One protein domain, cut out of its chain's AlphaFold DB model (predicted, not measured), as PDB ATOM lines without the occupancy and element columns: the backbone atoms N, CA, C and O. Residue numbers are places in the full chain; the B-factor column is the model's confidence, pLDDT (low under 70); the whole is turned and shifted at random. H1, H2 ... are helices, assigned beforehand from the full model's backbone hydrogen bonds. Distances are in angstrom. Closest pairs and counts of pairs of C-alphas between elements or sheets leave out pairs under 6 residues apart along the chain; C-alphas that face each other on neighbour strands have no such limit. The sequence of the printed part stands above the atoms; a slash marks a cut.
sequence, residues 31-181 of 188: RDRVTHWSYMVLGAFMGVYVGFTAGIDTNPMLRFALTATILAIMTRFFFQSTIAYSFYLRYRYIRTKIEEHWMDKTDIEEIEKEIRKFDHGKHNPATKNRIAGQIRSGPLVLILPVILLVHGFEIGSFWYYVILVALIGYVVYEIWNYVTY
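What this domain is: This is residues 31 to 181 of the 188 residues of an uncharacterized protein of Cenarchaeum sp. SB0667_bin_13 (UniProt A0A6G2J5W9). Picture a rod built on one long helix, H2, with shorter helices packed along it. H1, H5 and H6 lie side by side with the first half of H2, H1 and H6 on two different sides of it with H5 on a third, while H3 folds back along its far end and H4 packs slantwise near its middle. The printed part has 151 residues with six named helices, in the order H1 H2 H3 H4 H5 H6, and no named strand; the class is all helix. The whole is loose, with a radius of gyration of the C-alphas of 21.1 A, and spans 70 by 27 by 20 A.

How they stand to each other: Begin at H1, residues 31 to 55, and go on to H2, residues 60 to 101, the hub, which touches the five other helices. H1 and H2 form a helical hairpin: they touch, opposite ways at a shallow tilt of 15 degrees, and their closest C-alphas, those of Arg 31 and Ser 81, are 4.9 A apart. Next look at H3, residues 108 to 119, which makes a second hairpin with H2 at 15 degrees; it touches residues 90 to 101 of H2 alone, the closest C-alphas being Lys 97 and Ile 111, 6.6 A apart. H4, residues 128 to 137, touches H2 at residues 82 to 86 alone, opposite ways at a steep tilt of 39 degrees, with the C-alphas of Ser 86 and Ile 131 closest at 7.1 A. H5, residues 140 to 151, meets H4 only through their link and touches residues 64 to 75 of H2 alone; the closest C-alphas, Leu 71 and Pro 145, are 5.8 A apart. H1, H2 and H5 are an up and down bundle, each running against the one before it. H6, residues 158 to 180, touches H2 the same way at a shallow tilt of 10 degrees, closest at the C-alphas of Ala 68 and Leu 167, 6.7 A; H1 and H6 are apart. Every O i to N i+4 pair is within hydrogen-bond range in H2, H3, H4 and H6, against 20 of 21 in H1 and 6 of 8 in H5.

Where its parts are: Find C-alpha 31 at (91.940, 168.230, 121.116); from there H1 runs 36.6 A. H2 begins at C-alpha 60, (68.260, 171.540, 96.498), and runs 61.8 A. H3, H4 and H5 measure 15.6 A, 14.6 A and 17.5 A. H6 runs 32.9 A and ends at C-alpha 180, (75.253, 169.164, 132.340).

The domain as a whole: Look to the C-alphas of Asp 57 and Asp 104, the two farthest apart, at 70.7 A. Residues 54 to 59 stand free. The printed part has no cut, and no link is long. The mean pLDDT of the printed part is 80.6; residues 55 to 58 and 119 to 140 are under 70.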
ATOM      1  N   ARG A  31      92.399 166.952 121.685       82.56
ATOM      2  CA  ARG A  31      91.940 168.230 121.116       82.56
ATOM      3  C   ARG A  31      92.434 168.404 119.677       82.56
ATOM      4  O   ARG A  31      91.647 168.743 118.790       82.56
ATOM      5  N   ASP A  32      93.714 168.145 119.436       82.00
ATOM      6  CA  ASP A  32      94.327 168.325 118.115       82.00
ATOM      7  C   ASP A  32      93.807 167.302 117.103       82.00
ATOM      8  O   ASP A  32      93.556 167.646 115.946       82.00
ATOM      9  N   ARG A  33      93.553 166.071 117.554       85.06
ATOM     10  CA  ARG A  33      92.915 165.021 116.761       85.06
ATOM     11  C   ARG A  33      91.508 165.432 116.348       85.06
ATOM     12  O   ARG A  33      91.203 165.382 115.165       85.06
ATOM     13  N   VAL A  34      90.665 165.872 117.288       84.75
ATOM     14  CA  VAL A  34      89.301 166.342 116.974       84.75
ATOM     15  C   VAL A  34      89.344 167.500 115.978       84.75
ATOM     16  O   VAL A  34      88.577 167.516 115.026       84.75
ATOM     17  N   THR A  35      90.295 168.420 116.138       81.06
ATOM     18  CA  THR A  35      90.485 169.539 115.207       81.06
ATOM     19  C   THR A  35      90.883 169.063 113.802       81.06
ATOM     20  O   THR A  35      90.307 169.522 112.817       81.06
ATOM     21  N   HIS A  36      91.803 168.098 113.690       85.56
ATOM     22  CA  HIS A  36      92.159 167.479 112.406       85.56
ATOM     23  C   HIS A  36      90.968 166.775 111.751       85.56
ATOM     24  O   HIS A  36      90.731 166.967 110.560       85.56
ATOM     25  N   TRP A  37      90.188 166.008 112.521       87.31
ATOM     26  CA  TRP A  37      88.967 165.375 112.018       87.31
ATOM     27  C   TRP A  37      87.961 166.409 111.514       87.31
ATOM     28  O   TRP A  37      87.388 166.210 110.446       87.31
ATOM     29  N   SER A  38      87.789 167.531 112.221       85.81
ATOM     30  CA  SER A  38      86.933 168.627 111.760       85.81
ATOM     31  C   SER A  38      87.374 169.161 110.400       85.81
ATOM     32  O   SER A  38      86.541 169.301 109.509       85.81
ATOM     33  N   TYR A  39      88.673 169.398 110.197       85.25
ATOM     34  CA  TYR A  39      89.182 169.861 108.903       85.25
ATOM     35  C   TYR A  39      89.049 168.814 107.797       85.25
ATOM     36  O   TYR A  39      88.684 169.166 106.678       85.25
ATOM     37  N   MET A  40      89.286 167.533 108.095       89.88
ATOM     38  CA  MET A  40      89.090 166.453 107.123       89.88
ATOM     39  C   MET A  40      87.631 166.340 106.684       89.88
ATOM     40  O   MET A  40      87.355 166.265 105.488       89.88
ATOM     41  N   VAL A  41      86.693 166.354 107.636       88.69
ATOM     42  CA  VAL A  41      85.259 166.295 107.328       88.69
ATOM     43  C   VAL A  41      84.822 167.543 106.566       88.69
ATOM     44  O   VAL A  41      84.061 167.419 105.612       88.69
ATOM     45  N   LEU A  42      85.334 168.725 106.920       87.38
ATOM     46  CA  LEU A  42      85.053 169.954 106.180       87.38
ATOM     47  C   LEU A  42      85.583 169.882 104.740       87.38
ATOM     48  O   LEU A  42      84.865 170.235 103.811       87.38
ATOM     49  N   GLY A  43      86.806 169.386 104.539       87.69
ATOM     50  CA  GLY A  43      87.388 169.191 103.209       87.69
ATOM     51  C   GLY A  43      86.593 168.192 102.364       87.69
ATOM     52  O   GLY A  43      86.269 168.479 101.212       87.69
ATOM     53  N   ALA A  44      86.205 167.056 102.952       90.06
ATOM     54  CA  ALA A  44      85.353 166.067 102.296       90.06
ATOM     55  C   ALA A  44      83.979 166.652 101.936       90.06
ATOM     56  O   ALA A  44      83.507 166.474 100.814       90.06
ATOM     57  N   PHE A  45      83.364 167.404 102.853       90.06
ATOM     58  CA  PHE A  45      82.111 168.109 102.604       90.06
ATOM     59  C   PHE A  45      82.235 169.097 101.448       90.06
ATOM     60  O   PHE A  45      81.391 169.070 100.561       90.06
ATOM     61  N   MET A  46      83.283 169.922 101.412       87.19
ATOM     62  CA  MET A  46      83.498 170.870 100.317       87.19
ATOM     63  C   MET A  46      83.655 170.155  98.973       87.19
ATOM     64  O   MET A  46      83.053 170.581  97.993       87.19
ATOM     65  N   GLY A  47      84.393 169.042  98.927       87.31
ATOM     66  CA  GLY A  47      84.520 168.228  97.714       87.31
ATOM     67  C   GLY A  47      83.170 167.696  97.222       87.31
ATOM     68  O   GLY A  47      82.839 167.835  96.045       87.31
ATOM     69  N   VAL A  48      82.359 167.153  98.133       86.75
ATOM     70  CA  VAL A  48      81.009 166.656  97.818       86.75
ATOM     71  C   VAL A  48      80.071 167.798  97.410       86.75
ATOM     72  O   VAL A  48      79.349 167.677  96.423       86.75
ATOM     73  N   TYR A  49      80.096 168.924  98.125       84.12
ATOM     74  CA  TYR A  49      79.254 170.092  97.862       84.12
ATOM     75  C   TYR A  49      79.564 170.712  96.494       84.12
ATOM     76  O   TYR A  49      78.647 170.961  95.710       84.12
ATOM     77  N   VAL A  50      80.850 170.887  96.164       84.31
ATOM     78  CA  VAL A  50      81.287 171.370  94.845       84.31
ATOM     79  C   VAL A  50      80.887 170.385  93.750       84.31
ATOM     80  O   VAL A  50      80.344 170.807  92.728       84.31
ATOM     81  N   GLY A  51      81.081 169.081  93.973       82.50
ATOM     82  CA  GLY A  51      80.650 168.035  93.042       82.50
ATOM     83  C   GLY A  51      79.151 168.094  92.746       82.50
ATOM     84  O   GLY A  51      78.746 167.999  91.588       82.50
ATOM     85  N   PHE A  52      78.329 168.353  93.767       79.00
ATOM     86  CA  PHE A  52      76.903 168.583  93.576       79.00
ATOM     87  C   PHE A  52      76.620 169.826  92.736       79.00
ATOM     88  O   PHE A  52      75.773 169.761  91.852       79.00
ATOM     89  N   THR A  53      77.319 170.940  92.959       75.12
ATOM     90  CA  THR A  53      77.100 172.179  92.190       75.12
ATOM     91  C   THR A  53      77.631 172.148  90.755       75.12
ATOM     92  O   THR A  53      77.081 172.842  89.908       75.12
ATOM     93  N   ALA A  54      78.679 171.372  90.469       76.75
ATOM     94  CA  ALA A  54      79.421 171.467  89.211       76.75
ATOM     95  C   ALA A  54      78.922 170.540  88.089       76.75
ATOM     96  O   ALA A  54      79.290 170.758  86.938       76.75
ATOM     97  N   GLY A  55      78.120 169.507  88.379       59.59
ATOM     98  CA  GLY A  55      77.809 168.512  87.341       59.59
ATOM     99  C   GLY A  55      76.538 167.689  87.499       59.59
ATOM    100  O   GLY A  55      76.260 166.870  86.628       59.59
ATOM    101  N   ILE A  56      75.759 167.868  88.569       62.78
ATOM    102  CA  ILE A  56      74.529 167.101  88.779       62.78
ATOM    103  C   ILE A  56      73.427 168.077  89.156       62.78
ATOM    104  O   ILE A  56      73.564 168.802  90.145       62.78
ATOM    105  N   ASP A  57      72.334 168.064  88.397       63.22
ATOM    106  CA  ASP A  57      71.095 168.774  88.711       63.22
ATOM    107  C   ASP A  57      70.496 168.150  89.979       63.22
ATOM    108  O   ASP A  57      69.685 167.223  89.961       63.22
ATOM    109  N   THR A  58      71.071 168.523  91.120       68.62
ATOM    110  CA  THR A  58      70.827 167.851  92.385       68.62
ATOM    111  C   THR A  58      69.750 168.573  93.142       68.62
ATOM    112  O   THR A  58      69.804 169.790  93.298       68.62
ATOM    113  N   ASN A  59      68.815 167.782  93.666       82.56
ATOM    114  CA  ASN A  59      67.716 168.265  94.478       82.56
ATOM    115  C   ASN A  59      68.243 169.240  95.559       82.56
ATOM    116  O   ASN A  59      69.025 168.813  96.421       82.56
ATOM    117  N   PRO A  60      67.830 170.524  95.535       83.38
ATOM    118  CA  PRO A  60      68.260 171.540  96.498       83.38
ATOM    119  C   PRO A  60      68.069 171.104  97.956       83.38
ATOM    120  O   PRO A  60      68.898 171.397  98.819       83.38
ATOM    121  N   MET A  61      67.039 170.297  98.219       85.50
ATOM    122  CA  MET A  61      66.758 169.746  99.539       85.50
ATOM    123  C   MET A  61      67.837 168.765 100.021       85.50
ATOM    124  O   MET A  61      68.156 168.747 101.208       85.50
ATOM    125  N   LEU A  62      68.452 167.981  99.125       85.19
ATOM    126  CA  LEU A  62      69.567 167.092  99.484       85.19
ATOM    127  C   LEU A  62      70.818 167.891  99.856       85.19
ATOM    128  O   LEU A  62      71.491 167.558 100.831       85.19
ATOM    129  N   ARG A  63      71.108 168.973  99.124       84.50
ATOM    130  CA  ARG A  63      72.227 169.878  99.441       84.50
ATOM    131  C   ARG A  63      72.017 170.565 100.793       84.50
ATOM    132  O   ARG A  63      72.954 170.671 101.590       84.50
ATOM    133  N   PHE A  64      70.780 170.963 101.087       87.88
ATOM    134  CA  PHE A  64      70.408 171.537 102.378       87.88
ATOM    135  C   PHE A  64      70.540 170.524 103.523       87.88
ATOM    136  O   PHE A  64      71.193 170.806 104.528       87.88
ATOM    137  N   ALA A  65      70.002 169.311 103.354       89.56
ATOM    138  CA  ALA A  65      70.105 168.236 104.341       89.56
ATOM    139  C   ALA A  65      71.562 167.821 104.612       89.56
ATOM    140  O   ALA A  65      71.943 167.598 105.765       89.56
ATOM    141  N   LEU A  66      72.398 167.764 103.569       89.69
ATOM    142  CA  LEU A  66      73.833 167.506 103.696       89.69
ATOM    143  C   LEU A  66      74.512 168.586 104.542       89.69
ATOM    144  O   LEU A  66      75.221 168.265 105.496       89.69
ATOM    145  N   THR A  67      74.267 169.859 104.225       90.38
ATOM    146  CA  THR A  67      74.848 170.989 104.965       90.38
ATOM    147  C   THR A  67      74.413 170.975 106.433       90.38
ATOM    148  O   THR A  67      75.250 171.135 107.321       90.38
ATOM    149  N   ALA A  68      73.135 170.697 106.708       91.50
ATOM    150  CA  ALA A  68      72.616 170.569 108.069       91.50
ATOM    151  C   ALA A  68      73.279 169.414 108.840       91.50
ATOM    152  O   ALA A  68      73.671 169.577 109.996       91.50
ATOM    153  N   THR A  69      73.469 168.264 108.187       91.31
ATOM    154  CA  THR A  69      74.134 167.094 108.782       91.31
ATOM    155  C   THR A  69      75.588 167.402 109.131       91.31
ATOM    156  O   THR A  69      76.051 167.091 110.228       91.31
ATOM    157  N   ILE A  70      76.313 168.063 108.227       91.50
ATOM    158  CA  ILE A  70      77.704 168.455 108.468       91.50
ATOM    159  C   ILE A  70      77.796 169.471 109.601       91.50
ATOM    160  O   ILE A  70      78.659 169.332 110.465       91.50
ATOM    161  N   LEU A  71      76.883 170.440 109.663       90.94
ATOM    162  CA  LEU A  71      76.836 171.394 110.765       90.94
ATOM    163  C   LEU A  71      76.575 170.700 112.115       90.94
ATOM    164  O   LEU A  71      77.224 171.044 113.104       90.94
ATOM    165  N   ALA A  72      75.712 169.680 112.163       91.75
ATOM    166  CA  ALA A  72      75.509 168.865 113.362       91.75
ATOM    167  C   ALA A  72      76.798 168.126 113.782       91.75
ATOM    168  O   ALA A  72      77.215 168.204 114.940       91.75
ATOM    169  N   ILE A  73      77.496 167.483 112.838       91.38
ATOM    170  CA  ILE A  73      78.768 166.791 113.113       91.38
ATOM    171  C   ILE A  73      79.836 167.778 113.610       91.38
ATOM    172  O   ILE A  73      80.502 167.515 114.613       91.38
ATOM    173  N   MET A  74      79.979 168.933 112.953       89.94
ATOM    174  CA  MET A  74      80.940 169.963 113.359       89.94
ATOM    175  C   MET A  74      80.619 170.523 114.745       89.94
ATOM    176  O   MET A  74      81.529 170.742 115.541       89.94
ATOM    177  N   THR A  75      79.335 170.697 115.065       88.81
ATOM    178  CA  THR A  75      78.885 171.122 116.397       88.81
ATOM    179  C   THR A  75      79.333 170.125 117.468       88.81
ATOM    180  O   THR A  75      79.911 170.517 118.482       88.81
ATOM    181  N   ARG A  76      79.167 168.820 117.220       89.50
ATOM    182  CA  ARG A  76      79.634 167.770 118.134       89.50
ATOM    183  C   ARG A  76      81.148 167.797 118.329       89.50
ATOM    184  O   ARG A  76      81.630 167.701 119.458       89.50
ATOM    185  N   PHE A  77      81.912 167.927 117.245       87.94
ATOM    186  CA  PHE A  77      83.370 168.027 117.328       87.94
ATOM    187  C   PHE A  77      83.817 169.275 118.083       87.94
ATOM    188  O   PHE A  77      84.742 169.199 118.892       87.94
ATOM    189  N   PHE A  78      83.134 170.401 117.890       85.94
ATOM    190  CA  PHE A  78      83.392 171.617 118.646       85.94
ATOM    191  C   PHE A  78      83.238 171.377 120.154       85.94
ATOM    192  O   PHE A  78      84.205 171.572 120.893       85.94
ATOM    193  N   PHE A  79      82.099 170.842 120.611       84.50
ATOM    194  CA  PHE A  79      81.891 170.555 122.036       84.50
ATOM    195  C   PHE A  79      82.898 169.543 122.594       84.50
ATOM    196  O   PHE A  79      83.436 169.745 123.684       84.50
ATOM    197  N   GLN A  80      83.225 168.486 121.845       85.12
ATOM    198  CA  GLN A  80      84.245 167.517 122.262       85.12
ATOM    199  C   GLN A  80      85.643 168.141 122.381       85.12
ATOM    200  O   GLN A  80      86.381 167.809 123.311       85.12
ATOM    201  N   SER A  81      86.002 169.054 121.477       83.50
ATOM    202  CA  SER A  81      87.265 169.795 121.529       83.50
ATOM    203  C   SER A  81      87.322 170.727 122.743       83.50
ATOM    204  O   SER A  81      88.340 170.781 123.437       83.50
ATOM    205  N   THR A  82      86.215 171.405 123.065       80.81
ATOM    206  CA  THR A  82      86.118 172.252 124.263       80.81
ATOM    207  C   THR A  82      86.222 171.431 125.548       80.81
ATOM    208  O   THR A  82      86.966 171.806 126.456       80.81
ATOM    209  N   ILE A  83      85.554 170.273 125.613       81.88
ATOM    210  CA  ILE A  83      85.673 169.342 126.744       81.88
ATOM    211  C   ILE A  83      87.135 168.904 126.901       81.88
ATOM    212  O   ILE A  83      87.702 169.074 127.980       81.88
ATOM    213  N   ALA A  84      87.780 168.419 125.836       82.88
ATOM    214  CA  ALA A  84      89.180 167.985 125.877       82.88
ATOM    215  C   ALA A  84      90.136 169.105 126.327       82.88
ATOM    216  O   ALA A  84      91.043 168.875 127.128       82.88
ATOM    217  N   TYR A  85      89.907 170.341 125.877       81.75
ATOM    218  CA  TYR A  85      90.704 171.483 126.315       81.75
ATOM    219  C   TYR A  85      90.496 171.824 127.791       81.75
ATOM    220  O   TYR A  85      91.454 172.184 128.476       81.75
ATOM    221  N   SER A  86      89.274 171.674 128.310       79.12
ATOM    222  CA  SER A  86      89.001 171.886 129.733       79.12
ATOM    223  C   SER A  86      89.786 170.909 130.621       79.12
ATOM    224  O   SER A  86      90.324 171.318 131.648       79.12
ATOM    225  N   PHE A  87      89.937 169.651 130.195       80.69
ATOM    226  CA  PHE A  87      90.792 168.667 130.868       80.69
ATOM    227  C   PHE A  87      92.267 169.033 130.782       80.69
ATOM    228  O   PHE A  87      92.964 169.038 131.793       80.69
ATOM    229  N   TYR A  88      92.737 169.403 129.591       84.69
ATOM    230  CA  TYR A  88      94.111 169.865 129.405       84.69
ATOM    231  C   TYR A  88      94.451 171.030 130.349       84.69
ATOM    232  O   TYR A  88      95.497 171.016 130.998       84.69
ATOM    233  N   LEU A  89      93.562 172.021 130.478       82.56
ATOM    234  CA  LEU A  89      93.759 173.145 131.395       82.56
ATOM    235  C   LEU A  89      93.809 172.705 132.862       82.56
ATOM    236  O   LEU A  89      94.634 173.229 133.612       82.56
ATOM    237  N   ARG A  90      92.969 171.744 133.260       82.31
ATOM    238  CA  ARG A  90      92.991 171.157 134.605       82.31
ATOM    239  C   ARG A  90      94.331 170.499 134.908       82.31
ATOM    240  O   ARG A  90      94.962 170.852 135.900       82.31
ATOM    241  N   TYR A  91      94.788 169.597 134.043       84.38
ATOM    242  CA  TYR A  91      96.059 168.899 134.239       84.38
ATOM    243  C   TYR A  91      97.246 169.858 134.212       84.38
ATOM    244  O   TYR A  91      98.143 169.753 135.042       84.38
ATOM    245  N   ARG A  92      97.226 170.856 133.322       85.25
ATOM    246  CA  ARG A  92      98.252 171.901 133.287       85.25
ATOM    247  C   ARG A  92      98.300 172.713 134.582       85.25
ATOM    248  O   ARG A  92      99.394 173.002 135.044       85.25
ATOM    249  N   TYR A  93      97.153 173.081 135.155       84.69
ATOM    250  CA  TYR A  93      97.109 173.825 136.419       84.69
ATOM    251  C   TYR A  93      97.729 173.025 137.569       84.69
ATOM    252  O   TYR A  93      98.600 173.539 138.263       84.69
ATOM    253  N   ILE A  94      97.331 171.758 137.721       84.31
ATOM    254  CA  ILE A  94      97.874 170.864 138.753       84.31
ATOM    255  C   ILE A  94      99.384 170.678 138.560       84.31
ATOM    256  O   ILE A  94     100.144 170.790 139.516       84.31
ATOM    257  N   ARG A  95      99.832 170.480 137.313       86.94
ATOM    258  CA  ARG A  95     101.258 170.386 136.983       86.94
ATOM    259  C   ARG A  95     102.025 171.636 137.412       86.94
ATOM    260  O   ARG A  95     103.039 171.518 138.083       86.94
ATOM    261  N   THR A  96     101.521 172.824 137.070       86.31
ATOM    262  CA  THR A  96     102.145 174.095 137.467       86.31
ATOM    263  C   THR A  96     102.199 174.256 138.987       86.31
ATOM    264  O   THR A  96     103.192 174.757 139.492       86.31
ATOM    265  N   LYS A  97     101.190 173.786 139.731       83.75
ATOM    266  CA  LYS A  97     101.209 173.814 141.202       83.75
ATOM    267  C   LYS A  97     102.291 172.914 141.805       83.75
ATOM    268  O   LYS A  97     102.950 173.319 142.754       83.75
ATOM    269  N   ILE A  98     102.506 171.732 141.229       85.00
ATOM    270  CA  ILE A  98     103.599 170.836 141.636       85.00
ATOM    271  C   ILE A  98     104.963 171.459 141.293       85.00
ATOM    272  O   ILE A  98     105.862 171.475 142.128       85.00
ATOM    273  N   GLU A  99     105.105 172.043 140.098       85.81
ATOM    274  CA  GLU A  99     106.324 172.760 139.690       85.81
ATOM    275  C   GLU A  99     106.632 173.950 140.625       85.81
ATOM    276  O   GLU A  99     107.791 174.193 140.945       85.81
ATOM    277  N   GLU A 100     105.613 174.689 141.082       85.81
ATOM    278  CA  GLU A 100     105.764 175.798 142.037       85.81
ATOM    279  C   GLU A 100     106.286 175.330 143.402       85.81
ATOM    280  O   GLU A 100     107.112 176.013 144.008       85.81
ATOM    281  N   HIS A 101     105.852 174.163 143.872       83.62
ATOM    282  CA  HIS A 101     106.348 173.574 145.114       83.62
ATOM    283  C   HIS A 101     107.809 173.158 145.040       83.62
ATOM    284  O   HIS A 101     108.574 173.512 145.926       83.62
ATOM    285  N   TRP A 102     108.229 172.519 143.947       83.06
ATOM    286  CA  TRP A 102     109.643 172.193 143.727       83.06
ATOM    287  C   TRP A 102     110.544 173.425 143.545       83.06
ATOM    288  O   TRP A 102     111.764 173.300 143.528       83.06
ATOM    289  N   MET A 103     109.958 174.618 143.398       87.12
ATOM    290  CA  MET A 103     110.666 175.902 143.433       87.12
ATOM    291  C   MET A 103     110.615 176.579 144.815       87.12
ATOM    292  O   MET A 103     110.876 177.780 144.895       87.12
ATOM    293  N   ASP A 104     110.230 175.854 145.869       81.12
ATOM    294  CA  ASP A 104     110.045 176.335 147.245       81.12
ATOM    295  C   ASP A 104     109.016 177.477 147.381       81.12
ATOM    296  O   ASP A 104     109.105 178.323 148.273       81.12
ATOM    297  N   LYS A 105     108.020 177.544 146.483       74.56
ATOM    298  CA  LYS A 105     107.002 178.617 146.489       74.56
ATOM    299  C   LYS A 105     105.679 178.220 147.132       74.56
ATOM    300  O   LYS A 105     104.832 179.086 147.331       74.56
ATOM    301  N   THR A 106     105.430 176.934 147.356       76.31
ATOM    302  CA  THR A 106     104.147 176.403 147.852       76.31
ATOM    303  C   THR A 106     104.419 175.205 148.754       76.31
ATOM    304  O   THR A 106     105.367 174.472 148.496       76.31
ATOM    305  N   ASP A 107     103.609 174.999 149.791       81.88
ATOM    306  CA  ASP A 107     103.754 173.868 150.716       81.88
ATOM    307  C   ASP A 107     103.077 172.589 150.180       81.88
ATOM    308  O   ASP A 107     102.104 172.649 149.420       81.88
ATOM    309  N   ILE A 108     103.568 171.420 150.590       77.94
ATOM    310  CA  ILE A 108     103.110 170.114 150.096       77.94
ATOM    311  C   ILE A 108     101.658 169.818 150.506       77.94
ATOM    312  O   ILE A 108     100.888 169.257 149.722       77.94
ATOM    313  N   GLU A 109     101.239 170.282 151.688       79.88
ATOM    314  CA  GLU A 109      99.857 170.155 152.172       79.88
ATOM    315  C   GLU A 109      98.868 170.960 151.312       79.88
ATOM    316  O   GLU A 109      97.731 170.537 151.068       79.88
ATOM    317  N   GLU A 110      99.297 172.121 150.808       78.88
ATOM    318  CA  GLU A 110      98.479 172.967 149.941       78.88
ATOM    319  C   GLU A 110      98.281 172.317 148.564       78.88
ATOM    320  O   GLU A 110      97.167 172.315 148.027       78.88
ATOM    321  N   ILE A 111      99.323 171.673 148.030       78.81
ATOM    322  CA  ILE A 111      99.228 170.879 146.800       78.81
ATOM    323  C   ILE A 111      98.305 169.690 146.994       78.81
ATOM    324  O   ILE A 111      97.460 169.444 146.138       78.81
ATOM    325  N   GLU A 112      98.434 168.945 148.093       79.31
ATOM    326  CA  GLU A 112      97.604 167.765 148.325       79.31
ATOM    327  C   GLU A 112      96.117 168.150 148.391       79.31
ATOM    328  O   GLU A 112      95.252 167.481 147.815       79.31
ATOM    329  N   LYS A 113      95.811 169.290 149.019       81.31
ATOM    330  CA  LYS A 113      94.463 169.861 149.053       81.31
ATOM    331  C   LYS A 113      93.961 170.251 147.661       81.31
ATOM    332  O   LYS A 113      92.814 169.946 147.322       81.31
ATOM    333  N   GLU A 114      94.790 170.897 146.847       77.81
ATOM    334  CA  GLU A 114      94.442 171.287 145.475       77.81
ATOM    335  C   GLU A 114      94.295 170.058 144.554       77.81
ATOM    336  O   GLU A 114      93.322 169.977 143.802       77.81
ATOM    337  N   ILE A 115      95.165 169.050 144.676       79.25
ATOM    338  CA  ILE A 115      95.057 167.757 143.990       79.25
ATOM    339  C   ILE A 115      93.744 167.078 144.370       79.25
ATOM    340  O   ILE A 115      92.965 166.734 143.492       79.25
ATOM    341  N   ARG A 116      93.417 166.935 145.656       76.19
ATOM    342  CA  ARG A 116      92.151 166.303 146.075       76.19
ATOM    343  C   ARG A 116      90.931 167.072 145.557       76.19
ATOM    344  O   ARG A 116      89.951 166.464 145.122       76.19
ATOM    345  N   LYS A 117      90.994 168.405 145.557       74.06
ATOM    346  CA  LYS A 117      89.919 169.291 145.090       74.06
ATOM    347  C   LYS A 117      89.689 169.212 143.586       74.06
ATOM    348  O   LYS A 117      88.534 169.235 143.158       74.06
ATOM    349  N   PHE A 118      90.751 169.151 142.792       72.50
ATOM    350  CA  PHE A 118      90.641 169.168 141.339       72.50
ATOM    351  C   PHE A 118      90.663 167.778 140.731       72.50
ATOM    352  O   PHE A 118      89.965 167.588 139.752       72.50
ATOM    353  N   ASP A 119      91.369 166.803 141.303       66.94
ATOM    354  CA  ASP A 119      91.461 165.450 140.757       66.94
ATOM    355  C   ASP A 119      90.194 164.618 141.009       66.94
ATOM    356  O   ASP A 119      89.630 164.004 140.099       66.94
ATOM    357  N   HIS A 120      89.679 164.674 142.237       64.62
ATOM    358  CA  HIS A 120      88.460 163.963 142.631       64.62
ATOM    359  C   HIS A 120      87.213 164.851 142.665       64.62
ATOM    360  O   HIS A 120      86.089 164.347 142.673       64.62
ATOM    361  N   GLY A 121      87.379 166.174 142.679       57.03
ATOM    362  CA  GLY A 121      86.250 167.093 142.660       57.03
ATOM    363  C   GLY A 121      85.696 167.343 141.258       57.03
ATOM    364  O   GLY A 121      86.378 167.237 140.242       57.03
ATOM    365  N   LYS A 122      84.433 167.786 141.213       58.03
ATOM    366  CA  LYS A 122      83.770 168.318 140.004       58.03
ATOM    367  C   LYS A 122      84.311 169.690 139.566       58.03
ATOM    368  O   LYS A 122      83.752 170.328 138.680       58.03
ATOM    369  N   HIS A 123      85.361 170.181 140.221       59.94
ATOM    370  CA  HIS A 123      85.892 171.513 139.993       59.94
ATOM    371  C   HIS A 123      86.920 171.463 138.871       59.94
ATOM    372  O   HIS A 123      87.777 170.585 138.822       59.94
ATOM    373  N   ASN A 124      86.835 172.431 137.970       62.22
ATOM    374  CA  ASN A 124      87.820 172.641 136.927       62.22
ATOM    375  C   ASN A 124      88.481 173.999 137.213       62.22
ATOM    376  O   ASN A 124      87.756 174.988 137.340       62.22
ATOM    377  N   PRO A 125      89.818 174.083 137.359       57.06
ATOM    378  CA  PRO A 125      90.498 175.351 137.637       57.06
ATOM    379  C   PRO A 125      90.461 176.293 136.423       57.06
ATOM    380  O   PRO A 125      90.858 177.456 136.513       57.06
ATOM    381  N   ALA A 126      89.970 175.809 135.276       56.50
ATOM    382  CA  ALA A 126      89.690 176.625 134.114       56.50
ATOM    383  C   ALA A 126      88.691 177.744 134.464       56.50
ATOM    384  O   ALA A 126      87.486 177.539 134.596       56.50
ATOM    385  N   THR A 127      89.213 178.964 134.586       55.69
ATOM    386  CA  THR A 127      88.421 180.183 134.743       55.69
ATOM    387  C   THR A 127      87.427 180.274 133.582       55.69
ATOM    388  O   THR A 127      87.834 180.102 132.428       55.69
ATOM    389  N   LYS A 128      86.153 180.604 133.854       57.25
ATOM    390  CA  LYS A 128      85.101 180.818 132.830       57.25
ATOM    391  C   LYS A 128      85.611 181.610 131.611       57.25
ATOM    392  O   LYS A 128      85.266 181.288 130.480       57.25
ATOM    393  N   ASN A 129      86.513 182.570 131.833       53.84
ATOM    394  CA  ASN A 129      87.117 183.424 130.807       53.84
ATOM    395  C   ASN A 129      88.023 182.689 129.797       53.84
ATOM    396  O   ASN A 129      88.047 183.067 128.628       53.84
ATOM    397  N   ARG A 130      88.758 181.639 130.197       58.72
ATOM    398  CA  ARG A 130      89.653 180.893 129.284       58.72
ATOM    399  C   ARG A 130      88.885 179.929 128.383       58.72
ATOM    400  O   ARG A 130      89.184 179.843 127.194       58.72
ATOM    401  N   ILE A 131      87.855 179.278 128.922       61.09
ATOM    402  CA  ILE A 131      86.918 178.467 128.130       61.09
ATOM    403  C   ILE A 131      86.113 179.380 127.193       61.09
ATOM    404  O   ILE A 131      85.985 179.079 126.010       61.09
ATOM    405  N   ALA A 132      85.667 180.549 127.669       59.69
ATOM    406  CA  ALA A 132      85.006 181.550 126.830       59.69
ATOM    407  C   ALA A 132      85.902 182.060 125.685       59.69
ATOM    408  O   ALA A 132      85.401 182.331 124.599       59.69
ATOM    409  N   GLY A 133      87.220 182.153 125.894       60.09
ATOM    410  CA  GLY A 133      88.185 182.492 124.844       60.09
ATOM    411  C   GLY A 133      88.230 181.456 123.718       60.09
ATOM    412  O   GLY A 133      88.197 181.825 122.548       60.09
ATOM    413  N   GLN A 134      88.221 180.164 124.059       65.44
ATOM    414  CA  GLN A 134      88.158 179.092 123.062       65.44
ATOM    415  C   GLN A 134      86.779 179.004 122.390       65.44
ATOM    416  O   GLN A 134      86.697 178.735 121.195       65.44
ATOM    417  N   ILE A 135      85.699 179.298 123.122       63.88
ATOM    418  CA  ILE A 135      84.350 179.420 122.551       63.88
ATOM    419  C   ILE A 135      84.254 180.621 121.599       63.88
ATOM    420  O   ILE A 135      83.512 180.554 120.629       63.88
ATOM    421  N   ARG A 136      85.012 181.702 121.829       59.84
ATOM    422  CA  ARG A 136      85.063 182.866 120.927       59.84
ATOM    423  C   ARG A 136      85.869 182.618 119.652       59.84
ATOM    424  O   ARG A 136      85.504 183.171 118.622       59.84
ATOM    425  N   SER A 137      86.945 181.831 119.702       59.34
ATOM    426  CA  SER A 137      87.824 181.592 118.541       59.34
ATOM    427  C   SER A 137      87.493 180.323 117.748       59.34
ATOM    428  O   SER A 137      87.692 180.284 116.537       59.34
ATOM    429  N   GLY A 138      86.936 179.298 118.397       61.50
ATOM    430  CA  GLY A 138      86.518 178.056 117.750       61.50
ATOM    431  C   GLY A 138      85.300 178.097 116.799       61.50
ATOM    432  O   GLY A 138      85.194 177.158 116.009       61.50
ATOM    433  N   PRO A 139      84.412 179.122 116.754       63.62
ATOM    434  CA  PRO A 139      83.285 179.124 115.824       63.62
ATOM    435  C   PRO A 139      83.695 179.319 114.365       63.62
ATOM    436  O   PRO A 139      82.864 179.097 113.494       63.62
ATOM    437  N   LEU A 140      84.943 179.708 114.066       68.31
ATOM    438  CA  LEU A 140      85.384 179.952 112.686       68.31
ATOM    439  C   LEU A 140      85.117 178.751 111.762       68.31
ATOM    440  O   LEU A 140      84.713 178.936 110.618       68.31
ATOM    441  N   VAL A 141      85.252 177.524 112.278       73.38
ATOM    442  CA  VAL A 141      84.976 176.285 111.527       73.38
ATOM    443  C   VAL A 141      83.469 176.052 111.317       73.38
ATOM    444  O   VAL A 141      83.074 175.419 110.343       73.38
ATOM    445  N   LEU A 142      82.615 176.594 112.192       81.12
ATOM    446  CA  LEU A 142      81.153 176.482 112.107       81.12
ATOM    447  C   LEU A 142      80.523 177.541 111.189       81.12
ATOM    448  O   LEU A 142      79.435 177.313 110.668       81.12
ATOM    449  N   ILE A 143      81.196 178.674 110.958       82.81
ATOM    450  CA  ILE A 143      80.667 179.777 110.137       82.81
ATOM    451  C   ILE A 143      80.413 179.331 108.693       82.81
ATOM    452  O   ILE A 143      79.361 179.638 108.138       82.81
ATOM    453  N   LEU A 144      81.348 178.596 108.086       82.31
ATOM    454  CA  LEU A 144      81.243 178.213 106.676       82.31
ATOM    455  C   LEU A 144      80.003 177.329 106.392       82.31
ATOM    456  O   LEU A 144      79.216 177.705 105.522       82.31
ATOM    457  N   PRO A 145      79.744 176.229 107.131       83.75
ATOM    458  CA  PRO A 145      78.501 175.471 106.970       83.75
ATOM    459  C   PRO A 145      77.234 176.288 107.262       83.75
ATOM    460  O   PRO A 145      76.226 176.087 106.592       83.75
ATOM    461  N   VAL A 146      77.268 177.227 108.217       85.69
ATOM    462  CA  VAL A 146      76.118 178.107 108.509       85.69
ATOM    463  C   VAL A 146      75.795 179.011 107.319       85.69
ATOM    464  O   VAL A 146      74.630 179.119 106.944       85.69
ATOM    465  N   ILE A 147      76.805 179.619 106.690       86.50
ATOM    466  CA  ILE A 147      76.616 180.459 105.495       86.50
ATOM    467  C   ILE A 147      75.979 179.644 104.365       86.50
ATOM    468  O   ILE A 147      75.009 180.093 103.757       86.50
ATOM    469  N   LEU A 148      76.491 178.437 104.108       85.12
ATOM    470  CA  LEU A 148      75.956 177.556 103.066       85.12
ATOM    471  C   LEU A 148      74.521 177.110 103.369       85.12
ATOM    472  O   LEU A 148      73.706 177.008 102.455       85.12
ATOM    473  N   LEU A 149      74.188 176.904 104.647       87.38
ATOM    474  CA  LEU A 149      72.839 176.543 105.074       87.38
ATOM    475  C   LEU A 149      71.852 177.691 104.843       87.38
ATOM    476  O   LEU A 149      70.768 177.457 104.325       87.38
ATOM    477  N   VAL A 150      72.233 178.930 105.172       86.44
ATOM    478  CA  VAL A 150      71.406 180.121 104.905       86.44
ATOM    479  C   VAL A 150      71.238 180.348 103.403       86.44
ATOM    480  O   VAL A 150      70.136 180.641 102.954       86.44
ATOM    481  N   HIS A 151      72.306 180.180 102.620       84.75
ATOM    482  CA  HIS A 151      72.249 180.345 101.168       84.75
ATOM    483  C   HIS A 151      71.356 179.299 100.485       84.75
ATOM    484  O   HIS A 151      70.647 179.626  99.542       84.75
ATOM    485  N   GLY A 152      71.372 178.051 100.963       80.94
ATOM    486  CA  GLY A 152      70.553 176.967 100.418       80.94
ATOM    487  C   GLY A 152      69.113 176.920 100.938       80.94
ATOM    488  O   GLY A 152      68.406 175.961 100.635       80.94
ATOM    489  N   PHE A 153      68.690 177.880 101.765       84.19
ATOM    490  CA  PHE A 153      67.349 177.904 102.343       84.19
ATOM    491  C   PHE A 153      66.334 178.516 101.373       84.19
ATOM    492  O   PHE A 153      66.487 179.656 100.936       84.19
ATOM    493  N   GLU A 154      65.250 177.788 101.101       81.69
ATOM    494  CA  GLU A 154      64.163 178.248 100.234       81.69
ATOM    495  C   GLU A 154      62.835 178.321 100.997       81.69
ATOM    496  O   GLU A 154      62.370 177.348 101.600       81.69
ATOM    497  N   ILE A 155      62.195 179.493 100.948       71.75
ATOM    498  CA  ILE A 155      60.870 179.722 101.530       71.75
ATOM    499  C   ILE A 155      59.837 179.135 100.564       71.75
ATOM    500  O   ILE A 155      59.530 179.728  99.535       71.75
ATOM    501  N   GLY A 156      59.309 177.954 100.884       72.94
ATOM    502  CA  GLY A 156      58.278 177.318 100.058       72.94
ATOM    503  C   GLY A 156      58.083 175.826 100.296       72.94
ATOM    504  O   GLY A 156      57.008 175.304 100.014       72.94
ATOM    505  N   SER A 157      59.072 175.137 100.873       85.19
ATOM    506  CA  SER A 157      58.956 173.715 101.211       85.19
ATOM    507  C   SER A 157      58.979 173.489 102.723       85.19
ATOM    508  O   SER A 157      59.906 173.889 103.428       85.19
ATOM    509  N   PHE A 158      57.946 172.799 103.219       88.94
ATOM    510  CA  PHE A 158      57.788 172.420 104.627       88.94
ATOM    511  C   PHE A 158      59.024 171.692 105.185       88.94
ATOM    512  O   PHE A 158      59.396 171.877 106.344       88.94
ATOM    513  N   TRP A 159      59.708 170.910 104.351       88.31
ATOM    514  CA  TRP A 159      60.846 170.099 104.770       88.31
ATOM    515  C   TRP A 159      62.073 170.903 105.203       88.31
ATOM    516  O   TRP A 159      62.801 170.448 106.086       88.31
ATOM    517  N   TYR A 160      62.290 172.103 104.654       88.44
ATOM    518  CA  TYR A 160      63.374 172.977 105.114       88.44
ATOM    519  C   TYR A 160      63.181 173.364 106.582       88.44
ATOM    520  O   TYR A 160      64.131 173.320 107.364       88.44
ATOM    521  N   TYR A 161      61.940 173.659 106.980       89.12
ATOM    522  CA  TYR A 161      61.602 173.964 108.369       89.12
ATOM    523  C   TYR A 161      61.782 172.747 109.278       89.12
ATOM    524  O   TYR A 161      62.326 172.891 110.368       89.12
ATOM    525  N   VAL A 162      61.397 171.546 108.827       92.12
ATOM    526  CA  VAL A 162      61.606 170.301 109.591       92.12
ATOM    527  C   VAL A 162      63.093 170.071 109.870       92.12
ATOM    528  O   VAL A 162      63.473 169.832 111.016       92.12
ATOM    529  N   ILE A 163      63.943 170.186 108.846       91.62
ATOM    530  CA  ILE A 163      65.397 170.017 108.982       91.62
ATOM    531  C   ILE A 163      65.980 171.084 109.916       91.62
ATOM    532  O   ILE A 163      66.805 170.770 110.775       91.62
ATOM    533  N   LEU A 164      65.534 172.336 109.791       90.56
ATOM    534  CA  LEU A 164      66.007 173.443 110.617       90.56
ATOM    535  C   LEU A 164      65.607 173.274 112.090       90.56
ATOM    536  O   LEU A 164      66.444 173.447 112.972       90.56
ATOM    537  N   VAL A 165      64.366 172.863 112.371       92.81
ATOM    538  CA  VAL A 165      63.904 172.556 113.735       92.81
ATOM    539  C   VAL A 165      64.682 171.381 114.324       92.81
ATOM    540  O   VAL A 165      65.112 171.458 115.473       92.81
ATOM    541  N   ALA A 166      64.920 170.320 113.547       93.50
ATOM    542  CA  ALA A 166      65.719 169.180 113.992       93.50
ATOM    543  C   ALA A 166      67.163 169.588 114.324       93.50
ATOM    544  O   ALA A 166      67.694 169.194 115.363       93.50
ATOM    545  N   LEU A 167      67.781 170.426 113.486       93.06
ATOM    546  CA  LEU A 167      69.121 170.956 113.716       93.06
ATOM    547  C   LEU A 167      69.176 171.835 114.973       93.06
ATOM    548  O   LEU A 167      70.072 171.658 115.795       93.06
ATOM    549  N   ILE A 168      68.217 172.746 115.159       91.62
ATOM    550  CA  ILE A 168      68.133 173.574 116.372       91.62
ATOM    551  C   ILE A 168      67.961 172.686 117.606       91.62
ATOM    552  O   ILE A 168      68.684 172.861 118.585       91.62
ATOM    553  N   GLY A 169      67.054 171.707 117.554       94.62
ATOM    554  CA  GLY A 169      66.849 170.745 118.635       94.62
ATOM    555  C   GLY A 169      68.127 169.979 118.976       94.62
ATOM    556  O   GLY A 169      68.465 169.835 120.150       94.62
ATOM    557  N   TYR A 170      68.887 169.563 117.959       93.75
ATOM    558  CA  TYR A 170      70.182 168.913 118.140       93.75
ATOM    559  C   TYR A 170      71.220 169.838 118.792       93.75
ATOM    560  O   TYR A 170      71.898 169.432 119.733       93.75
ATOM    561  N   VAL A 171      71.324 171.095 118.351       89.50
ATOM    562  CA  VAL A 171      72.243 172.077 118.951       89.50
ATOM    563  C   VAL A 171      71.879 172.339 120.413       89.50
ATOM    564  O   VAL A 171      72.762 172.350 121.268       89.50
ATOM    565  N   VAL A 172      70.591 172.499 120.727       91.50
ATOM    566  CA  VAL A 172      70.112 172.665 122.110       91.50
ATOM    567  C   VAL A 172      70.454 171.437 122.956       91.50
ATOM    568  O   VAL A 172      70.919 171.588 124.085       91.50
ATOM    569  N   TYR A 173      70.283 170.233 122.410       93.25
ATOM    570  CA  TYR A 173      70.670 168.986 123.068       93.25
ATOM    571  C   TYR A 173      72.183 168.912 123.345       93.25
ATOM    572  O   TYR A 173      72.589 168.568 124.454       93.25
ATOM    573  N   GLU A 174      73.030 169.286 122.386       89.12
ATOM    574  CA  GLU A 174      74.486 169.327 122.582       89.12
ATOM    575  C   GLU A 174      74.902 170.390 123.616       89.12
ATOM    576  O   GLU A 174      75.726 170.110 124.487       89.12
ATOM    577  N   ILE A 175      74.278 171.578 123.604       86.38
ATOM    578  CA  ILE A 175      74.482 172.604 124.642       86.38
ATOM    579  C   ILE A 175      74.089 172.055 126.014       86.38
ATOM    580  O   ILE A 175      74.835 172.219 126.981       86.38
ATOM    581  N   TRP A 176      72.935 171.390 126.114       87.88
ATOM    582  CA  TRP A 176      72.478 170.784 127.361       87.88
ATOM    583  C   TRP A 176      73.481 169.747 127.871       87.88
ATOM    584  O   TRP A 176      73.888 169.810 129.031       87.88
ATOM    585  N   ASN A 177      73.944 168.842 127.008       86.19
ATOM    586  CA  ASN A 177      74.963 167.847 127.352       86.19
ATOM    587  C   ASN A 177      76.272 168.490 127.807       86.19
ATOM    588  O   ASN A 177      76.894 168.014 128.752       86.19
ATOM    589  N   TYR A 178      76.680 169.585 127.169       82.25
ATOM    590  CA  TYR A 178      77.881 170.321 127.540       82.25
ATOM    591  C   TYR A 178      77.751 170.993 128.917       82.25
ATOM    592  O   TYR A 178      78.655 170.896 129.743       82.25
ATOM    593  N   VAL A 179      76.615 171.639 129.197       78.38
ATOM    594  CA  VAL A 179      76.366 172.339 130.472       78.38
ATOM    595  C   VAL A 179      76.126 171.359 131.624       78.38
ATOM    596  O   VAL A 179      76.523 171.623 132.761       78.38
ATOM    597  N   THR A 180      75.480 170.226 131.349       78.44
ATOM    598  CA  THR A 180      75.253 169.164 132.340       78.44
ATOM    599  C   THR A 180      76.464 168.258 132.530       78.44
ATOM    600  O   THR A 180      76.468 167.463 133.470       78.44
ATOM    601  N   TYR A 181      77.506 168.405 131.703       73.12
ATOM    602  CA  TYR A 181      78.733 167.636 131.832       73.12
ATOM    603  C   TYR A 181      79.350 167.879 133.210       73.12
ATOM    604  O   TYR A 181      79.789 168.981 133.549       73.12
TER     605      TYR A 181